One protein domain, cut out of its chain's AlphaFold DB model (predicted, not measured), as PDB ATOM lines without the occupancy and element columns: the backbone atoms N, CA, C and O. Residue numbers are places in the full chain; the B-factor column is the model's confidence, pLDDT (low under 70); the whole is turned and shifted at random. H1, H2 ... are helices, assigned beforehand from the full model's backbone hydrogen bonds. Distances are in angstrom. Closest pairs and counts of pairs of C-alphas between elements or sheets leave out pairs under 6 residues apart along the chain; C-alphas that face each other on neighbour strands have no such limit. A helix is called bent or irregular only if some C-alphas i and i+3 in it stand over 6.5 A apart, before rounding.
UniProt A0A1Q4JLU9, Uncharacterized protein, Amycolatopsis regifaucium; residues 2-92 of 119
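What this domain is: This is residues 2 to 92 of the 119 residues of an uncharacterized protein of Amycolatopsis regifaucium (UniProt A0A1Q4JLU9). The long, bent H5 and the long H4 make two sides of an open ring with an empty middle, joined by a tight link at one end; H6, H1 and H2, in a row, close the other, and H3 packs on H2. The 91 printed residues hold six named helices, H1 to H6, and no named strand: all helix. The whole is loose, radius of gyration of the C-alphas 16.2 A, spanning 48 by 30 by 25 A.

Where its parts are: H5, residues 55 to 77, was assigned as one helix by its hydrogen bonds but is bent, C-alphas 63 and 66 being 6.6 A apart; its arms are H5a, 55 to 63, and H5b, 66 to 77. H4, residues 33 to 50, is 25.3 A long. H6, 81 to 92, ends at C-alpha 92 (16.549, -38.223, 43.889). H1, 2 to 6, begins at C-alpha 2 (14.966, -51.758, 44.749). H2 is 11 to 20; H3, 26 to 31, is irregular, C-alphas 27 and 30 being 7.4 A apart.

How they stand to each other: H5a and H5b touch no helix. H2, the hub, touches H4's residues 34 to 38 alone, H1 and, as a hairpin, H3; the closest C-alphas are Ala 11 and Val 35, 5.1 A, Ala 5 and Ala 13, 4.3 A, and Val 19 and Pro 26, 6.4 A. H1 touches H6, closest C-alphas Ala 6 and Arg 89, 5.2 A. Every O i to N i+4 pair is within hydrogen-bond range except in H3, 0 of 2, with 2 of 3 O i to N i+3 pairs.

The domain as a whole: The farthest C-alphas, Gly 22 and Ala 56, are 48.2 A apart. The printed part has no cut, its links are tight, and no printed residue is under 70 in pLDDT.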
ATOM      1  N   ARG A   2      14.173 -52.706  43.936       92.81
ATOM      2  CA  ARG A   2      14.966 -51.758  44.749       92.81
ATOM      3  C   ARG A   2      15.414 -50.505  43.982       92.81
ATOM      4  O   ARG A   2      15.064 -49.404  44.378       92.81
ATOM      5  N   LEU A   3      16.050 -50.684  42.822       91.19
ATOM      6  CA  LEU A   3      16.484 -49.565  41.968       91.19
ATOM      7  C   LEU A   3      15.321 -48.671  41.511       91.19
ATOM      8  O   LEU A   3      15.412 -47.453  41.583       91.19
ATOM      9  N   LEU A   4      14.199 -49.273  41.110       90.75
ATOM     10  CA  LEU A   4      13.012 -48.526  40.694       90.75
ATOM     11  C   LEU A   4      12.389 -47.748  41.865       90.75
ATOM     12  O   LEU A   4      11.926 -46.638  41.677       90.75
ATOM     13  N   ALA A   5      12.411 -48.283  43.087       93.31
ATOM     14  CA  ALA A   5      11.975 -47.533  44.265       93.31
ATOM     15  C   ALA A   5      12.937 -46.377  44.599       93.31
ATOM     16  O   ALA A   5      12.495 -45.308  45.022       93.31
ATOM     17  N   ALA A   6      14.241 -46.585  44.390       92.12
ATOM     18  CA  ALA A   6      15.290 -45.601  44.641       92.12
ATOM     19  C   ALA A   6      15.326 -44.451  43.627       92.12
ATOM     20  O   ALA A   6      15.849 -43.393  43.961       92.12
ATOM     21  N   SER A   7      14.724 -44.600  42.440       88.06
ATOM     22  CA  SER A   7      14.585 -43.498  41.473       88.06
ATOM     23  C   SER A   7      13.673 -42.365  41.970       88.06
ATOM     24  O   SER A   7      13.577 -41.318  41.333       88.06
ATOM     25  N   GLY A   8      12.998 -42.557  43.107       85.62
ATOM     26  CA  GLY A   8      12.289 -41.507  43.827       85.62
ATOM     27  C   GLY A   8      10.823 -41.392  43.425       85.62
ATOM     28  O   GLY A   8       9.956 -41.939  44.116       85.62
ATOM     29  N   ALA A   9      10.549 -40.644  42.356       84.88
ATOM     30  CA  ALA A   9       9.202 -40.237  41.951       84.88
ATOM     31  C   ALA A   9       8.711 -40.961  40.686       84.88
ATOM     32  O   ALA A   9       9.504 -41.481  39.904       84.88
ATOM     33  N   GLY A  10       7.391 -40.960  40.492       91.56
ATOM     34  CA  GLY A  10       6.716 -41.593  39.357       91.56
ATOM     35  C   GLY A  10       5.988 -42.877  39.748       91.56
ATOM     36  O   GLY A  10       6.281 -43.503  40.772       91.56
ATOM     37  N   ALA A  11       5.042 -43.296  38.910       95.25
ATOM     38  CA  ALA A  11       4.202 -44.460  39.165       95.25
ATOM     39  C   ALA A  11       5.024 -45.753  39.242       95.25
ATOM     40  O   ALA A  11       4.686 -46.659  40.004       95.25
ATOM     41  N   GLY A  12       6.130 -45.832  38.494       94.75
ATOM     42  CA  GLY A  12       7.086 -46.936  38.591       94.75
ATOM     43  C   GLY A  12       7.721 -47.043  39.978       94.75
ATOM     44  O   GLY A  12       7.745 -48.131  40.561       94.75
ATOM     45  N   ALA A  13       8.193 -45.921  40.526       94.81
ATOM     46  CA  ALA A  13       8.823 -45.882  41.843       94.81
ATOM     47  C   ALA A  13       7.831 -46.202  42.963       94.81
ATOM     48  O   ALA A  13       8.152 -46.965  43.878       94.81
ATOM     49  N   ASP A  14       6.606 -45.690  42.867       96.44
ATOM     50  CA  ASP A  14       5.558 -45.963  43.850       96.44
ATOM     51  C   ASP A  14       5.096 -47.424  43.798       96.44
ATOM     52  O   ASP A  14       5.030 -48.088  44.836       96.44
ATOM     53  N   PHE A  15       4.918 -47.991  42.600       97.81
ATOM     54  CA  PHE A  15       4.666 -49.425  42.446       97.81
ATOM     55  C   PHE A  15       5.808 -50.269  43.032       97.81
ATOM     56  O   PHE A  15       5.580 -51.307  43.658       97.81
ATOM     57  N   ALA A  16       7.058 -49.838  42.855       97.06
ATOM     58  CA  ALA A  16       8.199 -50.547  43.408       97.06
ATOM     59  C   ALA A  16       8.222 -50.542  44.941       97.06
ATOM     60  O   ALA A  16       8.521 -51.580  45.533       97.06
ATOM     61  N   LYS A  17       7.857 -49.423  45.576       96.44
ATOM     62  CA  LYS A  17       7.690 -49.330  47.035       96.44
ATOM     63  C   LYS A  17       6.581 -50.267  47.526       96.44
ATOM     64  O   LYS A  17       6.807 -50.994  48.489       96.44
ATOM     65  N   ASP A  18       5.448 -50.339  46.824       97.56
ATOM     66  CA  ASP A  18       4.349 -51.264  47.148       97.56
ATOM     67  C   ASP A  18       4.780 -52.736  47.100       97.56
ATOM     68  O   ASP A  18       4.407 -53.533  47.965       97.56
ATOM     69  N   VAL A  19       5.580 -53.111  46.101       97.94
ATOM     70  CA  VAL A  19       6.111 -54.475  45.984       97.94
ATOM     71  C   VAL A  19       7.104 -54.784  47.102       97.94
ATOM     72  O   VAL A  19       7.062 -55.873  47.671       97.94
ATOM     73  N   LEU A  20       7.977 -53.836  47.453       96.56
ATOM     74  CA  LEU A  20       8.913 -53.994  48.572       96.56
ATOM     75  C   LEU A  20       8.193 -54.067  49.928       96.56
ATOM     76  O   LEU A  20       8.660 -54.765  50.823       96.56
ATOM     77  N   ALA A  21       7.042 -53.407  50.059       97.25
ATOM     78  CA  ALA A  21       6.163 -53.503  51.221       97.25
ATOM     79  C   ALA A  21       5.324 -54.800  51.258       97.25
ATOM     80  O   ALA A  21       4.626 -55.044  52.239       97.25
ATOM     81  N   GLY A  22       5.376 -55.634  50.212       97.31
ATOM     82  CA  GLY A  22       4.621 -56.889  50.119       97.31
ATOM     83  C   GLY A  22       3.154 -56.729  49.703       97.31
ATOM     84  O   GLY A  22       2.412 -57.708  49.704       97.31
ATOM     85  N   ASN A  23       2.733 -55.524  49.308       97.50
ATOM     86  CA  ASN A  23       1.352 -55.227  48.917       97.50
ATOM     87  C   ASN A  23       1.041 -55.624  47.466       97.50
ATOM     88  O   ASN A  23      -0.123 -55.685  47.072       97.50
ATOM     89  N   ARG A  24       2.080 -55.861  46.659       96.94
ATOM     90  CA  ARG A  24       1.994 -56.213  45.237       96.94
ATOM     91  C   ARG A  24       3.094 -57.188  44.840       96.94
ATOM     92  O   ARG A  24       4.086 -57.360  45.546       96.94
ATOM     93  N   GLN A  25       2.953 -57.787  43.665       97.25
ATOM     94  CA  GLN A  25       3.939 -58.670  43.057       97.25
ATOM     95  C   GLN A  25       4.611 -58.009  41.844       97.25
ATOM     96  O   GLN A  25       3.932 -57.358  41.049       97.25
ATOM     97  N   PRO A  26       5.922 -58.234  41.607       95.94
ATOM     98  CA  PRO A  26       6.643 -57.626  40.483       95.94
ATOM     99  C   PRO A  26       5.988 -57.854  39.113       95.94
ATOM    100  O   PRO A  26       6.001 -56.972  38.260       95.94
ATOM    101  N   ARG A  27       5.379 -59.029  38.906       96.00
ATOM    102  CA  ARG A  27       4.709 -59.400  37.648       96.00
ATOM    103  C   ARG A  27       3.496 -58.533  37.301       96.00
ATOM    104  O   ARG A  27       3.062 -58.545  36.157       96.00
ATOM    105  N   GLU A  28       2.959 -57.789  38.265       96.62
ATOM    106  CA  GLU A  28       1.810 -56.906  38.058       96.62
ATOM    107  C   GLU A  28       2.201 -55.544  37.462       96.62
ATOM    108  O   GLU A  28       1.308 -54.765  37.130       96.62
ATOM    109  N   LEU A  29       3.502 -55.253  37.299       94.62
ATOM    110  CA  LEU A  29       4.021 -53.936  36.902       94.62
ATOM    111  C   LEU A  29       3.349 -53.395  35.636       94.62
ATOM    112  O   LEU A  29       2.793 -52.303  35.649       94.62
ATOM    113  N   LEU A  30       3.352 -54.181  34.556       93.19
ATOM    114  CA  LEU A  30       2.817 -53.745  33.260       93.19
ATOM    115  C   LEU A  30       1.282 -53.729  33.211       93.19
ATOM    116  O   LEU A  30       0.701 -53.108  32.330       93.19
ATOM    117  N   SER A  31       0.622 -54.398  34.158       95.88
ATOM    118  CA  SER A  31      -0.834 -54.339  34.330       95.88
ATOM    119  C   SER A  31      -1.276 -53.253  35.315       95.88
ATOM    120  O   SER A  31      -2.472 -52.997  35.460       95.88
ATOM    121  N   HIS A  32      -0.336 -52.614  36.015       96.69
ATOM    122  CA  HIS A  32      -0.645 -51.543  36.942       96.69
ATOM    123  C   HIS A  32      -0.922 -50.261  36.159       96.69
ATOM    124  O   HIS A  32      -0.019 -49.656  35.589       96.69
ATOM    125  N   ARG A  33      -2.195 -49.853  36.129       97.00
ATOM    126  CA  ARG A  33      -2.671 -48.760  35.274       97.00
ATOM    127  C   ARG A  33      -1.849 -47.464  35.381       97.00
ATOM    128  O   ARG A  33      -1.452 -46.988  34.328       97.00
ATOM    129  N   PRO A  34      -1.512 -46.934  36.573       96.94
ATOM    130  CA  PRO A  34      -0.650 -45.755  36.673       96.94
ATOM    131  C   PRO A  34       0.697 -45.901  35.950       96.94
ATOM    132  O   PRO A  34       1.119 -44.987  35.252       96.94
ATOM    133  N   VAL A  35       1.342 -47.069  36.054       96.44
ATOM    134  CA  VAL A  35       2.603 -47.357  35.345       96.44
ATOM    135  C   VAL A  35       2.374 -47.444  33.839       96.44
ATOM    136  O   VAL A  35       3.149 -46.891  33.066       96.44
ATOM    137  N   ALA A  36       1.310 -48.118  33.404       95.69
ATOM    138  CA  ALA A  36       0.983 -48.238  31.986       95.69
ATOM    139  C   ALA A  36       0.650 -46.877  31.342       95.69
ATOM    140  O   ALA A  36       1.067 -46.613  30.211       95.69
ATOM    141  N   ASP A  37      -0.064 -46.012  32.064       97.00
ATOM    142  CA  ASP A  37      -0.418 -44.663  31.624       97.00
ATOM    143  C   ASP A  37       0.851 -43.798  31.487       97.00
ATOM    144  O   ASP A  37       1.062 -43.186  30.439       97.00
ATOM    145  N   GLU A  38       1.758 -43.836  32.474       95.50
ATOM    146  CA  GLU A  38       3.044 -43.125  32.420       95.50
ATOM    147  C   GLU A  38       3.929 -43.608  31.255       95.50
ATOM    148  O   GLU A  38       4.457 -42.796  30.492       95.50
ATOM    149  N   LEU A  39       4.042 -44.925  31.044       93.69
ATOM    150  CA  LEU A  39       4.792 -45.490  29.913       93.69
ATOM    151  C   LEU A  39       4.187 -45.095  28.561       93.69
ATOM    152  O   LEU A  39       4.915 -44.859  27.595       93.69
ATOM    153  N   THR A  40       2.858 -45.010  28.483       95.81
ATOM    154  CA  THR A  40       2.160 -44.566  27.271       95.81
ATOM    155  C   THR A  40       2.468 -43.100  26.975       95.81
ATOM    156  O   THR A  40       2.757 -42.751  25.828       95.81
ATOM    157  N   GLU A  41       2.458 -42.243  27.996       96.00
ATOM    158  CA  GLU A  41       2.804 -40.829  27.857       96.00
ATOM    159  C   GLU A  41       4.268 -40.639  27.434       96.00
ATOM    160  O   GLU A  41       4.543 -39.936  26.455       96.00
ATOM    161  N   GLN A  42       5.201 -41.323  28.100       93.81
ATOM    162  CA  GLN A  42       6.624 -41.305  27.749       93.81
ATOM    163  C   GLN A  42       6.857 -41.817  26.322       93.81
ATOM    164  O   GLN A  42       7.586 -41.196  25.545       93.81
ATOM    165  N   GLY A  43       6.190 -42.907  25.931       94.56
ATOM    166  CA  GLY A  43       6.260 -43.458  24.579       94.56
ATOM    167  C   GLY A  43       5.735 -42.487  23.519       94.56
ATOM    168  O   GLY A  43       6.356 -42.315  22.468       94.56
ATOM    169  N   ALA A  44       4.630 -41.792  23.802       95.62
ATOM    170  CA  ALA A  44       4.100 -40.757  22.921       95.62
ATOM    171  C   ALA A  44       5.059 -39.560  22.799       95.62
ATOM    172  O   ALA A  44       5.266 -39.047  21.696       95.62
ATOM    173  N   ALA A  45       5.679 -39.131  23.902       95.06
ATOM    174  CA  ALA A  45       6.686 -38.073  23.895       95.06
ATOM    175  C   ALA A  45       7.918 -38.468  23.067       95.06
ATOM    176  O   ALA A  45       8.348 -37.704  22.201       95.06
ATOM    177  N   PHE A  46       8.427 -39.687  23.255       91.00
ATOM    178  CA  PHE A  46       9.551 -40.210  22.483       91.00
ATOM    179  C   PHE A  46       9.218 -40.309  20.995       91.00
ATOM    180  O   PHE A  46      10.015 -39.911  20.145       91.00
ATOM    181  N   ARG A  47       8.001 -40.750  20.653       92.75
ATOM    182  CA  ARG A  47       7.563 -40.816  19.257       92.75
ATOM    183  C   ARG A  47       7.590 -39.446  18.580       92.75
ATOM    184  O   ARG A  47       8.120 -39.334  17.479       92.75
ATOM    185  N   ARG A  48       7.115 -38.398  19.262       94.88
ATOM    186  CA  ARG A  48       7.177 -37.015  18.752       94.88
ATOM    187  C   ARG A  48       8.608 -36.525  18.520       94.88
ATOM    188  O   ARG A  48       8.800 -35.629  17.703       94.88
ATOM    189  N   LEU A  49       9.597 -37.048  19.249       91.75
ATOM    190  CA  LEU A  49      11.009 -36.742  19.009       91.75
ATOM    191  C   LEU A  49      11.527 -37.482  17.776       91.75
ATOM    192  O   LEU A  49      12.141 -36.857  16.916       91.75
ATOM    193  N   LEU A  50      11.223 -38.775  17.652       90.38
ATOM    194  CA  LEU A  50      11.616 -39.572  16.487       90.38
ATOM    195  C   LEU A  50      11.030 -39.033  15.180       90.38
ATOM    196  O   LEU A  50      11.719 -39.026  14.166       90.38
ATOM    197  N   ASP A  51       9.788 -38.541  15.202       93.69
ATOM    198  CA  ASP A  51       9.126 -37.986  14.015       93.69
ATOM    199  C   ASP A  51       9.804 -36.694  13.499       93.69
ATOM    200  O   ASP A  51       9.552 -36.279  12.368       93.69
ATOM    201  N   LYS A  52      10.681 -36.060  14.295       95.12
ATOM    202  CA  LYS A  52      11.484 -34.895  13.879       95.12
ATOM    203  C   LYS A  52      12.803 -35.281  13.203       95.12
ATOM    204  O   LYS A  52      13.461 -34.407  12.644       95.12
ATOM    205  N   ILE A  53      13.204 -36.550  13.269       93.12
ATOM    206  CA  ILE A  53      14.472 -37.035  12.719       93.12
ATOM    207  C   ILE A  53      14.279 -37.374  11.230       93.12
ATOM    208  O   ILE A  53      13.331 -38.088  10.884       93.12
ATOM    209  N   PRO A  54      15.168 -36.919  10.329       94.88
ATOM    210  CA  PRO A  54      15.128 -37.299   8.922       94.88
ATOM    211  C   PRO A  54      15.126 -38.828   8.720       94.88
ATOM    212  O   PRO A  54      15.872 -39.546   9.390       94.88
ATOM    213  N   PRO A  55      14.368 -39.373   7.746       90.81
ATOM    214  CA  PRO A  55      14.269 -40.824   7.550       90.81
ATOM    215  C   PRO A  55      15.600 -41.539   7.273       90.81
ATOM    216  O   PRO A  55      15.708 -42.738   7.523       90.81
ATOM    217  N   ALA A  56      16.597 -40.838   6.722       90.00
ATOM    218  CA  ALA A  56      17.935 -41.386   6.506       90.00
ATOM    219  C   ALA A  56      18.668 -41.614   7.837       90.00
ATOM    220  O   ALA A  56      19.111 -42.730   8.094       90.00
ATOM    221  N   GLU A  57      18.677 -40.607   8.708       91.69
ATOM    222  CA  GLU A  57      19.269 -40.669  10.048       91.69
ATOM    223  C   GLU A  57      18.538 -41.680  10.941       91.69
ATOM    224  O   GLU A  57      19.159 -42.440  11.679       91.69
ATOM    225  N   LEU A  58      17.208 -41.785  10.815       90.00
ATOM    226  CA  LEU A  58      16.426 -42.768  11.567       90.00
ATOM    227  C   LEU A  58      16.799 -44.222  11.210       90.00
ATOM    228  O   LEU A  58      16.741 -45.109  12.065       90.00
ATOM    229  N   ARG A  59      17.178 -44.486   9.951       86.69
ATOM    230  CA  ARG A  59      17.651 -45.816   9.527       86.69
ATOM    231  C   ARG A  59      19.006 -46.148  10.138       86.69
ATOM    232  O   ARG A  59      19.183 -47.274  10.593       86.69
ATOM    233  N   GLU A  60      19.920 -45.185  10.176       88.44
ATOM    234  CA  GLU A  60      21.224 -45.346  10.828       88.44
ATOM    235  C   GLU A  60      21.054 -45.578  12.333       88.44
ATOM    236  O   GLU A  60      21.580 -46.552  12.873       88.44
ATOM    237  N   LEU A  61      20.213 -44.773  12.992       88.44
ATOM    238  CA  LEU A  61      19.878 -44.928  14.408       88.44
ATOM    239  C   LEU A  61      19.359 -46.340  14.719       88.44
ATOM    240  O   LEU A  61      19.760 -46.946  15.712       88.44
ATOM    241  N   ARG A  62      18.498 -46.900  13.859       86.88
ATOM    242  CA  ARG A  62      17.951 -48.253  14.040       86.88
ATOM    243  C   ARG A  62      19.036 -49.334  14.023       86.88
ATOM    244  O   ARG A  62      18.925 -50.285  14.792       86.88
ATOM    245  N   THR A  63      20.068 -49.188  13.194       83.94
ATOM    246  CA  THR A  63      21.202 -50.127  13.154       83.94
ATOM    247  C   THR A  63      21.979 -50.122  14.472       83.94
ATOM    248  O   THR A  63      22.401 -51.176  14.938       83.94
ATOM    249  N   HIS A  64      22.117 -48.960  15.113       89.06
ATOM    250  CA  HIS A  64      22.814 -48.837  16.396       89.06
ATOM    251  C   HIS A  64      21.940 -49.187  17.607       89.06
ATOM    252  O   HIS A  64      22.463 -49.631  18.628       89.06
ATOM    253  N   ALA A  65      20.619 -49.031  17.498       88.62
ATOM    254  CA  ALA A  65      19.696 -49.210  18.615       88.62
ATOM    255  C   ALA A  65      19.755 -50.619  19.223       88.62
ATOM    256  O   ALA A  65      19.736 -50.759  20.440       88.62
ATOM    257  N   GLN A  66      19.852 -51.665  18.398       86.88
ATOM    258  CA  GLN A  66      19.881 -53.040  18.907       86.88
ATOM    259  C   GLN A  66      21.165 -53.340  19.692       86.88
ATOM    260  O   GLN A  66      21.113 -53.975  20.742       86.88
ATOM    261  N   GLU A  67      22.304 -52.864  19.195       90.38
ATOM    262  CA  GLU A  67      23.598 -52.989  19.867       90.38
ATOM    263  C   GLU A  67      23.611 -52.194  21.181       90.38
ATOM    264  O   GLU A  67      24.077 -52.701  22.196       90.38
ATOM    265  N   ALA A  68      23.043 -50.983  21.182       90.94
ATOM    266  CA  ALA A  68      22.906 -50.167  22.385       90.94
ATOM    267  C   ALA A  68      22.044 -50.870  23.443       90.94
ATOM    268  O   ALA A  68      22.498 -51.053  24.564       90.94
ATOM    269  N   VAL A  69      20.855 -51.362  23.074       90.69
ATOM    270  CA  VAL A  69      19.982 -52.108  24.000       90.69
ATOM    271  C   VAL A  69      20.691 -53.335  24.565       90.69
ATOM    272  O   VAL A  69      20.560 -53.627  25.749       90.69
ATOM    273  N   ARG A  70      21.453 -54.058  23.740       92.31
ATOM    274  CA  ARG A  70      22.217 -55.215  24.208       92.31
ATOM    275  C   ARG A  70      23.260 -54.819  25.254       92.31
ATOM    276  O   ARG A  70      23.325 -55.472  26.288       92.31
ATOM    277  N   ARG A  71      24.037 -53.761  25.001       93.31
ATOM    278  CA  ARG A  71      25.041 -53.261  25.955       93.31
ATOM    279  C   ARG A  71      24.406 -52.843  27.272       93.31
ATOM    280  O   ARG A  71      24.863 -53.290  28.310       93.31
ATOM    281  N   GLU A  72      23.307 -52.098  27.221       91.50
ATOM    282  CA  GLU A  72      22.566 -51.684  28.420       91.50
ATOM    283  C   GLU A  72      22.061 -52.889  29.230       91.50
ATOM    284  O   GLU A  72      22.153 -52.913  30.454       91.50
ATOM    285  N   VAL A  73      21.559 -53.937  28.565       91.38
ATOM    286  CA  VAL A  73      21.140 -55.176  29.245       91.38
ATOM    287  C   VAL A  73      22.331 -55.890  29.890       91.38
ATOM    288  O   VAL A  73      22.212 -56.359  31.023       91.38
ATOM    289  N   ASP A  74      23.463 -55.966  29.193       93.25
ATOM    290  CA  ASP A  74      24.686 -56.582  29.713       93.25
ATOM    291  C   ASP A  74      25.257 -55.779  30.901       93.25
ATOM    292  O   ASP A  74      25.711 -56.364  31.885       93.25
ATOM    293  N   GLU A  75      25.190 -54.447  30.861       91.69
ATOM    294  CA  GLU A  75      25.576 -53.565  31.967       91.69
ATOM    295  C   GLU A  75      24.656 -53.754  33.179       91.69
ATOM    296  O   GLU A  75      25.136 -53.991  34.288       91.69
ATOM    297  N   LEU A  76      23.335 -53.767  32.967       88.25
ATOM    298  CA  LEU A  76      22.354 -54.035  34.023       88.25
ATOM    299  C   LEU A  76      22.537 -55.419  34.658       88.25
ATOM    300  O   LEU A  76      22.302 -55.576  35.857       88.25
ATOM    301  N   ALA A  77      22.961 -56.421  33.885       89.56
ATOM    302  CA  ALA A  77      23.222 -57.767  34.392       89.56
ATOM    303  C   ALA A  77      24.446 -57.832  35.323       89.56
ATOM    304  O   ALA A  77      24.500 -58.705  36.190       89.56
ATOM    305  N   ASN A  78      25.405 -56.917  35.161       91.50
ATOM    306  CA  ASN A  78      26.634 -56.844  35.959       91.50
ATOM    307  C   ASN A  78      26.613 -55.712  37.001       91.50
ATOM    308  O   ASN A  78      27.629 -55.441  37.641       91.50
ATOM    309  N   LEU A  79      25.471 -55.046  37.169       92.38
ATOM    310  CA  LEU A  79      25.331 -53.883  38.032       92.38
ATOM    311  C   LEU A  79      25.437 -54.257  39.516       92.38
ATOM    312  O   LEU A  79      24.712 -55.127  40.007       92.38
ATOM    313  N   ASP A  80      26.278 -53.533  40.259       94.25
ATOM    314  CA  ASP A  80      26.232 -53.549  41.721       94.25
ATOM    315  C   ASP A  80      24.979 -52.804  42.189       94.25
ATOM    316  O   ASP A  80      24.884 -51.575  42.128       94.25
ATOM    317  N   ILE A  81      23.993 -53.576  42.644       91.12
ATOM    318  CA  ILE A  81      22.689 -53.059  43.052       91.12
ATOM    319  C   ILE A  81      22.818 -52.098  44.237       91.12
ATOM    320  O   ILE A  81      22.081 -51.120  44.275       91.12
ATOM    321  N   GLU A  82      23.719 -52.343  45.192       93.44
ATOM    322  CA  GLU A  82      23.834 -51.497  46.387       93.44
ATOM    323  C   GLU A  82      24.458 -50.143  46.037       93.44
ATOM    324  O   GLU A  82      23.953 -49.099  46.464       93.44
ATOM    325  N   ALA A  83      25.510 -50.155  45.213       93.31
ATOM    326  CA  ALA A  83      26.138 -48.935  44.716       93.31
ATOM    327  C   ALA A  83      25.155 -48.109  43.869       93.31
ATOM    328  O   ALA A  83      24.937 -46.929  44.145       93.31
ATOM    329  N   ALA A  84      24.476 -48.747  42.912       91.19
ATOM    330  CA  ALA A  84      23.500 -48.079  42.054       91.19
ATOM    331  C   ALA A  84      22.294 -47.538  42.842       91.19
ATOM    332  O   ALA A  84      21.787 -46.456  42.554       91.19
ATOM    333  N   GLU A  85      21.828 -48.257  43.867       92.62
ATOM    334  CA  GLU A  85      20.744 -47.780  44.729       92.62
ATOM    335  C   GLU A  85      21.173 -46.547  45.540       92.62
ATOM    336  O   GLU A  85      20.380 -45.623  45.722       92.62
ATOM    337  N   ALA A  86      22.417 -46.504  46.026       90.50
ATOM    338  CA  ALA A  86      22.952 -45.340  46.727       90.50
ATOM    339  C   ALA A  86      23.039 -44.108  45.813       90.50
ATOM    340  O   ALA A  86      22.599 -43.028  46.210       90.50
ATOM    341  N   GLU A  87      23.530 -44.279  44.585       90.62
ATOM    342  CA  GLU A  87      23.608 -43.206  43.586       90.62
ATOM    343  C   GLU A  87      22.225 -42.672  43.199       90.62
ATOM    344  O   GLU A  87      22.007 -41.459  43.197       90.62
ATOM    345  N   LEU A  88      21.261 -43.562  42.944       88.75
ATOM    346  CA  LEU A  88      19.893 -43.168  42.599       88.75
ATOM    347  C   LEU A  88      19.216 -42.393  43.729       88.75
ATOM    348  O   LEU A  88      18.599 -41.360  43.472       88.75
ATOM    349  N   ARG A  89      19.373 -42.834  44.984       87.06
ATOM    350  CA  ARG A  89      18.838 -42.088  46.133       87.06
ATOM    351  C   ARG A  89      19.480 -40.709  46.260       87.06
ATOM    352  O   ARG A  89      18.767 -39.748  46.520       87.06
ATOM    353  N   ALA A  90      20.793 -40.604  46.043       86.88
ATOM    354  CA  ALA A  90      21.494 -39.323  46.078       86.88
ATOM    355  C   ALA A  90      21.018 -38.369  44.969       86.88
ATOM    356  O   ALA A  90      20.879 -37.173  45.213       86.88
ATOM    357  N   ALA A  91      20.728 -38.885  43.771       85.31
ATOM    358  CA  ALA A  91      20.198 -38.098  42.657       85.31
ATOM    359  C   ALA A  91      18.721 -37.700  42.841       85.31
ATOM    360  O   ALA A  91      18.289 -36.676  42.314       85.31
ATOM    361  N   ALA A  92      17.947 -38.501  43.576       79.62
ATOM    362  CA  ALA A  92      16.549 -38.223  43.889       79.62
ATOM    363  C   ALA A  92      16.370 -37.195  45.024       79.62
ATOM    364  O   ALA A  92      15.269 -36.662  45.193       79.62
TER     365      ALA A  92